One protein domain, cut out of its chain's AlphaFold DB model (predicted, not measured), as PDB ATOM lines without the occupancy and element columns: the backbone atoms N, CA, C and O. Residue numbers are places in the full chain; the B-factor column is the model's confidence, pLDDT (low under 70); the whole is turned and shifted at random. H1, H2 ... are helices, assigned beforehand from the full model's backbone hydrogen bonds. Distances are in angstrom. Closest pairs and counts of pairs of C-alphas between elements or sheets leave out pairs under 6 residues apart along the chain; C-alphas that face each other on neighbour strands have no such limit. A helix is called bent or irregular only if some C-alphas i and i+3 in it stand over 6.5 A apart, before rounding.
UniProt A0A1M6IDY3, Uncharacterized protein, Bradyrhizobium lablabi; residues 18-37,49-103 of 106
ATOM      1  N   ILE A  18      22.291   7.096  -0.847       71.94
ATOM      2  CA  ILE A  18      22.767   5.759  -1.243       71.94
ATOM      3  C   ILE A  18      23.909   5.296  -0.329       71.94
ATOM      4  O   ILE A  18      23.973   4.117   0.020       71.94
ATOM      5  N   SER A  19      24.781   6.210   0.119       70.50
ATOM      6  CA  SER A  19      25.870   5.866   1.045       70.50
ATOM      7  C   SER A  19      25.394   5.514   2.452       70.50
ATOM      8  O   SER A  19      26.164   4.914   3.199       70.50
ATOM      9  N   LEU A  20      24.143   5.826   2.797       76.88
ATOM     10  CA  LEU A  20      23.530   5.491   4.080       76.88
ATOM     11  C   LEU A  20      22.590   4.281   3.962       76.88
ATOM     12  O   LEU A  20      22.649   3.367   4.779       76.88
ATOM     13  N   VAL A  21      21.786   4.224   2.900       80.19
ATOM     14  CA  VAL A  21      20.841   3.126   2.647       80.19
ATOM     15  C   VAL A  21      21.570   1.803   2.425       80.19
ATOM     16  O   VAL A  21      21.167   0.794   2.991       80.19
ATOM     17  N   LEU A  22      22.661   1.793   1.656       79.69
ATOM     18  CA  LEU A  22      23.389   0.563   1.337       79.69
ATOM     19  C   LEU A  22      23.955  -0.158   2.580       79.69
ATOM     20  O   LEU A  22      23.671  -1.347   2.738       79.69
ATOM     21  N   PRO A  23      24.694   0.500   3.499       75.88
ATOM     22  CA  PRO A  23      25.137  -0.149   4.732       75.88
ATOM     23  C   PRO A  23      23.970  -0.509   5.663       75.88
ATOM     24  O   PRO A  23      24.004  -1.577   6.267       75.88
ATOM     25  N   CYS A  24      22.918   0.316   5.749       81.25
ATOM     26  CA  CYS A  24      21.725  -0.022   6.534       81.25
ATOM     27  C   CYS A  24      21.014  -1.279   6.011       81.25
ATOM     28  O   CYS A  24      20.596  -2.105   6.817       81.25
ATOM     29  N   LEU A  25      20.917  -1.456   4.690       79.06
ATOM     30  CA  LEU A  25      20.365  -2.667   4.077       79.06
ATOM     31  C   LEU A  25      21.228  -3.892   4.387       79.06
ATOM     32  O   LEU A  25      20.684  -4.925   4.753       79.06
ATOM     33  N   LEU A  26      22.555  -3.772   4.301       76.31
ATOM     34  CA  LEU A  26      23.496  -4.855   4.621       76.31
ATOM     35  C   LEU A  26      23.379  -5.298   6.087       76.31
ATOM     36  O   LEU A  26      23.288  -6.489   6.379       76.31
ATOM     37  N   ILE A  27      23.328  -4.331   7.004       78.75
ATOM     38  CA  ILE A  27      23.167  -4.576   8.441       78.75
ATOM     39  C   ILE A  27      21.782  -5.166   8.727       78.75
ATOM     40  O   ILE A  27      21.679  -6.178   9.411       78.75
ATOM     41  N   GLY A  28      20.717  -4.577   8.179       80.06
ATOM     42  CA  GLY A  28      19.350  -5.064   8.359       80.06
ATOM     43  C   GLY A  28      19.155  -6.474   7.807       80.06
ATOM     44  O   GLY A  28      18.564  -7.310   8.480       80.06
ATOM     45  N   HIS A  29      19.716  -6.768   6.633       75.88
ATOM     46  CA  HIS A  29      19.702  -8.103   6.037       75.88
ATOM     47  C   HIS A  29      20.476  -9.112   6.892       75.88
ATOM     48  O   HIS A  29      20.020 -10.241   7.071       75.88
ATOM     49  N   PHE A  30      21.603  -8.698   7.480       73.81
ATOM     50  CA  PHE A  30      22.344  -9.520   8.433       73.81
ATOM     51  C   PHE A  30      21.549  -9.824   9.697       73.81
ATOM     52  O   PHE A  30      21.417 -10.993  10.058       73.81
ATOM     53  N   LEU A  31      20.961  -8.809  10.335       73.69
ATOM     54  CA  LEU A  31      20.108  -9.026  11.502       73.69
ATOM     55  C   LEU A  31      18.907  -9.907  11.151       73.69
ATOM     56  O   LEU A  31      18.616 -10.850  11.879       73.69
ATOM     57  N   TRP A  32      18.237  -9.641  10.031       70.06
ATOM     58  CA  TRP A  32      17.084 -10.421   9.596       70.06
ATOM     59  C   TRP A  32      17.424 -11.903   9.428       70.06
ATOM     60  O   TRP A  32      16.703 -12.744   9.960       70.06
ATOM     61  N   ASN A  33      18.541 -12.215   8.761       69.88
ATOM     62  CA  ASN A  33      19.016 -13.592   8.606       69.88
ATOM     63  C   ASN A  33      19.420 -14.229   9.939       69.88
ATOM     64  O   ASN A  33      19.237 -15.427  10.095       69.88
ATOM     65  N   LEU A  34      19.947 -13.450  10.889       67.81
ATOM     66  CA  LEU A  34      20.372 -13.947  12.201       67.81
ATOM     67  C   LEU A  34      19.193 -14.236  13.150       67.81
ATOM     68  O   LEU A  34      19.279 -15.108  14.020       67.81
ATOM     69  N   LEU A  35      18.115 -13.458  13.032       68.88
ATOM     70  CA  LEU A  35      16.958 -13.488  13.932       68.88
ATOM     71  C   LEU A  35      15.810 -14.353  13.406       68.88
ATOM     72  O   LEU A  35      15.060 -14.898  14.214       68.88
ATOM     73  N   THR A  36      15.654 -14.477  12.087       62.25
ATOM     74  CA  THR A  36      14.480 -15.119  11.482       62.25
ATOM     75  C   THR A  36      14.777 -16.580  11.139       62.25
ATOM     76  O   THR A  36      15.566 -16.836  10.229       62.25
ATOM     77  N   PRO A  37      14.155 -17.555  11.827       59.41
ATOM     78  CA  PRO A  37      14.301 -18.965  11.491       59.41
ATOM     79  C   PRO A  37      13.482 -19.316  10.246       59.41
ATOM     80  O   PRO A  37      12.293 -18.994  10.154       59.41
ATOM     81  N   LEU A  49      21.103 -16.528  -6.114       78.44
ATOM     82  CA  LEU A  49      20.668 -15.145  -6.292       78.44
ATOM     83  C   LEU A  49      21.033 -14.307  -5.066       78.44
ATOM     84  O   LEU A  49      21.684 -13.278  -5.209       78.44
ATOM     85  N   THR A  50      20.709 -14.792  -3.870       75.75
ATOM     86  CA  THR A  50      21.048 -14.119  -2.609       75.75
ATOM     87  C   THR A  50      22.560 -14.009  -2.405       75.75
ATOM     88  O   THR A  50      23.047 -12.941  -2.047       75.75
ATOM     89  N   MET A  51      23.340 -15.045  -2.726       76.12
ATOM     90  CA  MET A  51      24.810 -14.990  -2.663       76.12
ATOM     91  C   MET A  51      25.406 -13.952  -3.617       76.12
ATOM     92  O   MET A  51      26.311 -13.206  -3.237       76.12
ATOM     93  N   THR A  52      24.859 -13.856  -4.828       80.75
ATOM     94  CA  THR A  52      25.263 -12.839  -5.808       80.75
ATOM     95  C   THR A  52      24.886 -11.434  -5.334       80.75
ATOM     96  O   THR A  52      25.674 -10.501  -5.487       80.75
ATOM     97  N   LEU A  53      23.709 -11.277  -4.725       81.12
ATOM     98  CA  LEU A  53      23.205  -9.999  -4.225       81.12
ATOM     99  C   LEU A  53      24.044  -9.493  -3.043       81.12
ATOM    100  O   LEU A  53      24.438  -8.329  -3.034       81.12
ATOM    101  N   ASP A  54      24.421 -10.362  -2.105       78.19
ATOM    102  CA  ASP A  54      25.306  -9.982  -0.998       78.19
ATOM    103  C   ASP A  54      26.718  -9.634  -1.472       78.19
ATOM    104  O   ASP A  54      27.326  -8.685  -0.971       78.19
ATOM    105  N   PHE A  55      27.227 -10.338  -2.488       81.56
ATOM    106  CA  PHE A  55      28.491  -9.970  -3.126       81.56
ATOM    107  C   PHE A  55      28.406  -8.593  -3.800       81.56
ATOM    108  O   PHE A  55      29.306  -7.768  -3.632       81.56
ATOM    109  N   LEU A  56      27.310  -8.309  -4.511       83.38
ATOM    110  CA  LEU A  56      27.036  -6.996  -5.104       83.38
ATOM    111  C   LEU A  56      26.935  -5.897  -4.041       83.38
ATOM    112  O   LEU A  56      27.480  -4.811  -4.240       83.38
ATOM    113  N   LEU A  57      26.289  -6.169  -2.906       80.31
ATOM    114  CA  LEU A  57      26.186  -5.229  -1.789       80.31
ATOM    115  C   LEU A  57      27.556  -4.950  -1.161       80.31
ATOM    116  O   LEU A  57      27.887  -3.787  -0.923       80.31
ATOM    117  N   LEU A  58      28.393  -5.972  -0.962       83.69
ATOM    118  CA  LEU A  58      29.776  -5.802  -0.506       83.69
ATOM    119  C   LEU A  58      30.614  -5.004  -1.514       83.69
ATOM    120  O   LEU A  58      31.308  -4.060  -1.132       83.69
ATOM    121  N   ALA A  59      30.523  -5.321  -2.806       84.06
ATOM    122  CA  ALA A  59      31.212  -4.573  -3.856       84.06
ATOM    123  C   ALA A  59      30.752  -3.102  -3.897       84.06
ATOM    124  O   ALA A  59      31.576  -2.185  -3.979       84.06
ATOM    125  N   GLY A  60      29.446  -2.861  -3.753       80.81
ATOM    126  CA  GLY A  60      28.858  -1.530  -3.621       80.81
ATOM    127  C   GLY A  60      29.374  -0.782  -2.389       80.81
ATOM    128  O   GLY A  60      29.714   0.399  -2.488       80.81
ATOM    129  N   LEU A  61      29.536  -1.468  -1.255       82.69
ATOM    130  CA  LEU A  61      30.108  -0.902  -0.031       82.69
ATOM    131  C   LEU A  61      31.544  -0.404  -0.261       82.69
ATOM    132  O   LEU A  61      31.881   0.716   0.131       82.69
ATOM    133  N   PHE A  62      32.376  -1.180  -0.964       84.25
ATOM    134  CA  PHE A  62      33.725  -0.750  -1.351       84.25
ATOM    135  C   PHE A  62      33.707   0.447  -2.312       84.25
ATOM    136  O   PHE A  62      34.488   1.386  -2.133       84.25
ATOM    137  N   GLY A  63      32.785   0.468  -3.280       81.25
ATOM    138  CA  GLY A  63      32.602   1.597  -4.200       81.25
ATOM    139  C   GLY A  63      32.146   2.887  -3.503       81.25
ATOM    140  O   GLY A  63      32.530   3.993  -3.901       81.25
ATOM    141  N   LEU A  64      31.371   2.773  -2.421       77.69
ATOM    142  CA  LEU A  64      30.881   3.909  -1.638       77.69
ATOM    143  C   LEU A  64      31.738   4.239  -0.406       77.69
ATOM    144  O   LEU A  64      31.457   5.238   0.255       77.69
ATOM    145  N   ARG A  65      32.834   3.509  -0.150       77.25
ATOM    146  CA  ARG A  65      33.728   3.695   1.011       77.25
ATOM    147  C   ARG A  65      34.131   5.152   1.267       77.25
ATOM    148  O   ARG A  65      34.187   5.581   2.410       77.25
ATOM    149  N   ARG A  66      34.419   5.924   0.212       73.88
ATOM    150  CA  ARG A  66      34.823   7.344   0.322       73.88
ATOM    151  C   ARG A  66      33.691   8.302   0.720       73.88
ATOM    152  O   ARG A  66      33.984   9.432   1.082       73.88
ATOM    153  N   SER A  67      32.434   7.883   0.614       70.75
ATOM    154  CA  SER A  67      31.245   8.722   0.835       70.75
ATOM    155  C   SER A  67      30.505   8.398   2.135       70.75
ATOM    156  O   SER A  67      29.402   8.903   2.336       70.75
ATOM    157  N   MET A  68      31.071   7.555   3.003       75.00
ATOM    158  CA  MET A  68      30.440   7.143   4.257       75.00
ATOM    159  C   MET A  68      31.397   7.265   5.454       75.00
ATOM    160  O   MET A  68      32.615   7.183   5.280       75.00
ATOM    161  N   PRO A  69      30.866   7.433   6.679       80.38
ATOM    162  CA  PRO A  69      31.658   7.396   7.903       80.38
ATOM    163  C   PRO A  69      32.393   6.062   8.054       80.38
ATOM    164  O   PRO A  69      31.804   4.995   7.874       80.38
ATOM    165  N   ALA A  70      33.669   6.111   8.448       80.94
ATOM    166  CA  ALA A  70      34.509   4.918   8.574       80.94
ATOM    167  C   ALA A  70      33.913   3.860   9.522       80.94
ATOM    168  O   ALA A  70      34.002   2.670   9.240       80.94
ATOM    169  N   ALA A  71      33.261   4.284  10.610       82.31
ATOM    170  CA  ALA A  71      32.598   3.375  11.544       82.31
ATOM    171  C   ALA A  71      31.466   2.574  10.874       82.31
ATOM    172  O   ALA A  71      31.424   1.354  11.000       82.31
ATOM    173  N   LEU A  72      30.595   3.240  10.105       80.81
ATOM    174  CA  LEU A  72      29.507   2.578   9.376       80.81
ATOM    175  C   LEU A  72      30.042   1.610   8.321       80.81
ATOM    176  O   LEU A  72      29.506   0.514   8.175       80.81
ATOM    177  N   PHE A  73      31.124   1.984   7.634       83.69
ATOM    178  CA  PHE A  73      31.795   1.101   6.686       83.69
ATOM    179  C   PHE A  73      32.285  -0.186   7.358       83.69
ATOM    180  O   PHE A  73      31.997  -1.272   6.866       83.69
ATOM    181  N   TRP A  74      32.990  -0.082   8.488       85.00
ATOM    182  CA  TRP A  74      33.511  -1.256   9.196       85.00
ATOM    183  C   TRP A  74      32.402  -2.146   9.755       85.00
ATOM    184  O   TRP A  74      32.491  -3.364   9.618       85.00
ATOM    185  N   ILE A  75      31.343  -1.563  10.326       84.06
ATOM    186  CA  ILE A  75      30.193  -2.327  10.831       84.06
ATOM    187  C   ILE A  75      29.513  -3.080   9.681       84.06
ATOM    188  O   ILE A  75      29.282  -4.282   9.789       84.06
ATOM    189  N   ALA A  76      29.243  -2.402   8.562       82.69
ATOM    190  CA  ALA A  76      28.628  -3.027   7.395       82.69
ATOM    191  C   ALA A  76      29.539  -4.080   6.743       82.69
ATOM    192  O   ALA A  76      29.052  -5.104   6.269       82.69
ATOM    193  N   LEU A  77      30.860  -3.867   6.752       85.44
ATOM    194  CA  LEU A  77      31.831  -4.833   6.247       85.44
ATOM    195  C   LEU A  77      31.845  -6.101   7.108       85.44
ATOM    196  O   LEU A  77      31.768  -7.200   6.566       85.44
ATOM    197  N   ILE A  78      31.899  -5.955   8.435       85.50
ATOM    198  CA  ILE A  78      31.846  -7.087   9.369       85.50
ATOM    199  C   ILE A  78      30.507  -7.820   9.238       85.50
ATOM    200  O   ILE A  78      30.502  -9.046   9.194       85.50
ATOM    201  N   ALA A  79      29.390  -7.097   9.103       82.19
ATOM    202  CA  ALA A  79      28.074  -7.693   8.875       82.19
ATOM    203  C   ALA A  79      28.025  -8.491   7.560       82.19
ATOM    204  O   ALA A  79      27.574  -9.633   7.551       82.19
ATOM    205  N   GLY A  80      28.547  -7.937   6.461       80.44
ATOM    206  CA  GLY A  80      28.603  -8.627   5.171       80.44
ATOM    207  C   GLY A  80      29.505  -9.864   5.186       80.44
ATOM    208  O   GLY A  80      29.119 -10.912   4.670       80.44
ATOM    209  N   ILE A  81      30.675  -9.781   5.829       82.50
ATOM    210  CA  ILE A  81      31.568 -10.934   6.027       82.50
ATOM    211  C   ILE A  81      30.894 -11.987   6.913       82.50
ATOM    212  O   ILE A  81      30.939 -13.170   6.588       82.50
ATOM    213  N   GLY A  82      30.239 -11.569   7.999       76.81
ATOM    214  CA  GLY A  82      29.496 -12.449   8.897       76.81
ATOM    215  C   GLY A  82      28.372 -13.190   8.177       76.81
ATOM    216  O   GLY A  82      28.210 -14.391   8.371       76.81
ATOM    217  N   LEU A  83      27.654 -12.509   7.281       73.88
ATOM    218  CA  LEU A  83      26.622 -13.122   6.447       73.88
ATOM    219  C   LEU A  83      27.209 -14.199   5.522       73.88
ATOM    220  O   LEU A  83      26.653 -15.284   5.388       73.88
ATOM    221  N   PHE A  84      28.357 -13.915   4.905       74.88
ATOM    222  CA  PHE A  84      29.050 -14.867   4.036       74.88
ATOM    223  C   PHE A  84      29.590 -16.071   4.815       74.88
ATOM    224  O   PHE A  84      29.477 -17.206   4.354       74.88
ATOM    225  N   ALA A  85      30.133 -15.830   6.009       74.81
ATOM    226  CA  ALA A  85      30.619 -16.871   6.903       74.81
ATOM    227  C   ALA A  85      29.483 -17.797   7.355       74.81
ATOM    228  O   ALA A  85      29.629 -19.012   7.249       74.81
ATOM    229  N   LEU A  86      28.328 -17.246   7.753       68.69
ATOM    230  CA  LEU A  86      27.132 -18.029   8.091       68.69
ATOM    231  C   LEU A  86      26.702 -18.949   6.944       68.69
ATOM    232  O   LEU A  86      26.277 -20.074   7.181       68.69
ATOM    233  N   ARG A  87      26.870 -18.513   5.694       69.94
ATOM    234  CA  ARG A  87      26.537 -19.321   4.514       69.94
ATOM    235  C   ARG A  87      27.556 -20.402   4.172       69.94
ATOM    236  O   ARG A  87      27.197 -21.339   3.467       69.94
ATOM    237  N   MET A  88      28.803 -20.268   4.620       66.75
ATOM    238  CA  MET A  88      29.856 -21.262   4.384       66.75
ATOM    239  C   MET A  88      29.926 -22.335   5.475       66.75
ATOM    240  O   MET A  88      30.503 -23.392   5.236       66.75
ATOM    241  N   THR A  89      29.364 -22.090   6.661       65.12
ATOM    242  CA  THR A  89      29.475 -23.014   7.800       65.12
ATOM    243  C   THR A  89      28.401 -24.102   7.837       65.12
ATOM    244  O   THR A  89      28.585 -25.085   8.551       65.12
ATOM    245  N   SER A  90      27.291 -23.979   7.098       55.12
ATOM    246  CA  SER A  90      26.214 -24.981   7.093       55.12
ATOM    247  C   SER A  90      25.276 -24.816   5.888       55.12
ATOM    248  O   SER A  90      24.978 -23.687   5.508       55.12
ATOM    249  N   ASP A  91      24.726 -25.912   5.344       55.66
ATOM    250  CA  ASP A  91      23.580 -25.869   4.406       55.66
ATOM    251  C   ASP A  91      22.323 -25.265   5.074       55.66
ATOM    252  O   ASP A  91      21.479 -24.658   4.417       55.66
ATOM    253  N   ALA A  92      22.213 -25.362   6.407       53.75
ATOM    254  CA  ALA A  92      21.212 -24.629   7.187       53.75
ATOM    255  C   ALA A  92      21.589 -23.148   7.376       53.75
ATOM    256  O   ALA A  92      20.735 -22.334   7.715       53.75
ATOM    257  N   GLY A  93      22.852 -22.790   7.122       52.88
ATOM    258  CA  GLY A  93      23.444 -21.455   7.234       52.88
ATOM    259  C   GLY A  93      22.791 -20.394   6.353       52.88
ATOM    260  O   GLY A  93      22.902 -19.200   6.627       52.88
ATOM    261  N   TRP A  94      22.037 -20.823   5.341       54.38
ATOM    262  CA  TRP A  94      21.199 -19.955   4.513       54.38
ATOM    263  C   TRP A  94      19.974 -19.394   5.258       54.38
ATOM    264  O   TRP A  94      19.297 -18.525   4.722       54.38
ATOM    265  N   TRP A  95      19.697 -19.879   6.473       55.72
ATOM    266  CA  TRP A  95      18.387 -19.789   7.124       55.72
ATOM    267  C   TRP A  95      18.444 -19.668   8.664       55.72
ATOM    268  O   TRP A  95      17.508 -20.047   9.375       55.72
ATOM    269  N   THR A  96      19.564 -19.212   9.223       56.91
ATOM    270  CA  THR A  96      19.873 -19.441  10.641       56.91
ATOM    271  C   THR A  96      19.228 -18.468  11.635       56.91
ATOM    272  O   THR A  96      19.806 -17.451  11.996       56.91
ATOM    273  N   GLY A  97      18.154 -18.915  12.293       51.62
ATOM    274  CA  GLY A  97      17.749 -18.446  13.631       51.62
ATOM    275  C   GLY A  97      18.682 -18.951  14.748       51.62
ATOM    276  O   GLY A  97      18.217 -19.545  15.721       51.62
ATOM    277  N   HIS A  98      20.004 -18.779  14.611       58.03
ATOM    278  CA  HIS A  98      21.003 -19.358  15.528       58.03
ATOM    279  C   HIS A  98      20.818 -18.910  16.985       58.03
ATOM    280  O   HIS A  98      21.049 -19.699  17.901       58.03
ATOM    281  N   LEU A  99      20.374 -17.668  17.205       57.44
ATOM    282  CA  LEU A  99      20.072 -17.149  18.542       57.44
ATOM    283  C   LEU A  99      18.756 -17.697  19.103       57.44
ATOM    284  O   LEU A  99      18.690 -18.038  20.277       57.44
ATOM    285  N   VAL A 100      17.721 -17.841  18.275       58.19
ATOM    286  CA  VAL A 100      16.419 -18.362  18.723       58.19
ATOM    287  C   VAL A 100      16.526 -19.832  19.136       58.19
ATOM    288  O   VAL A 100      15.949 -20.219  20.144       58.19
ATOM    289  N   TYR A 101      17.322 -20.634  18.423       54.69
ATOM    290  CA  TYR A 101      17.554 -22.040  18.780       54.69
ATOM    291  C   TYR A 101      18.499 -22.245  19.973       54.69
ATOM    292  O   TYR A 101      18.468 -23.308  20.588       54.69
ATOM    293  N   SER A 102      19.351 -21.267  20.300       60.00
ATOM    294  CA  SER A 102      20.287 -21.366  21.434       60.00
ATOM    295  C   SER A 102      19.725 -20.816  22.746       60.00
ATOM    296  O   SER A 102      20.324 -21.035  23.799       60.00
ATOM    297  N   ILE A 103      18.565 -20.152  22.714       63.00
ATOM    298  CA  ILE A 103      17.842 -19.736  23.917       63.00
ATOM    299  C   ILE A 103      16.891 -20.877  24.313       63.00
ATOM    300  O   ILE A 103      15.923 -21.128  23.593       63.00
TER     301      ILE A 103
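What this domain is: This is residues 18 to 37 and 49 to 103 of the 106 residues of an uncharacterized protein of Bradyrhizobium lablabi (UniProt A0A1M6IDY3). Helices H1, H2 and H3 form an up-and-down bundle, each running against the one before, with H1 slanting over the H2-H3 hairpin and short H4 and H5 at one end near H1's last residues. It is all helix: 75 residues printed, five named helices, compact (radius of gyration of the C-alphas 12.7 A), spanning 38 by 25 by 16 A.

How they stand to each other: Start at the hub, H1, residues 18 to 35. With residues 19 to 26 alone it touches H2, residues 49 to 67, opposite ways at a steep tilt of 40 degrees; closest C-alphas, Ser 19 and Leu 64, 6.0 A. H1 touches H3, residues 70 to 89, the same way at 37 degrees, only just steep; closest C-alphas, Pro 23 and Ala 76, 5.2 A. The hairpin H2 and H3 touches at a shallow 18 degrees; closest C-alphas, Leu 58 and Gly 80, 6.4 A. H4, residues 91 to 95, touches H3 only at the corner; closest C-alphas, Arg 87 and Gly 93, 4.6 A. H5, residues 98 to 102, touches H1 with H1's residues 34 to 35 alone; closest C-alphas, Leu 34 and His 98, 6.4 A. Every O i to N i+4 pair is within hydrogen-bond range in H3 and H5; H1 has 13 of 14, H2 13 of 15, H4 0 of 1 but 1 of 2 O i to N i+3.

Where its parts are: Find C-alpha 18 at (22.767, 5.759, -1.243), where H1 begins its 25.2 A. H2, 27.1 A, has a kink of 26 degrees near residue 61 and is irregular: C-alphas 63 and 66 are 7.6 A apart. H3 runs 28.4 A; H5 ends at C-alpha 102, (20.287, -21.366, 21.434).

The domain as a whole: The farthest C-alphas, Arg 66 and Ile 103, are 39.7 A apart. Residues 38 to 48 are not printed; C-alphas 37 and 49 are 19.3 A apart across the cut. The links printed whole are tight. pLDDT is under 70 at residues 33 to 37 and 86 to 103.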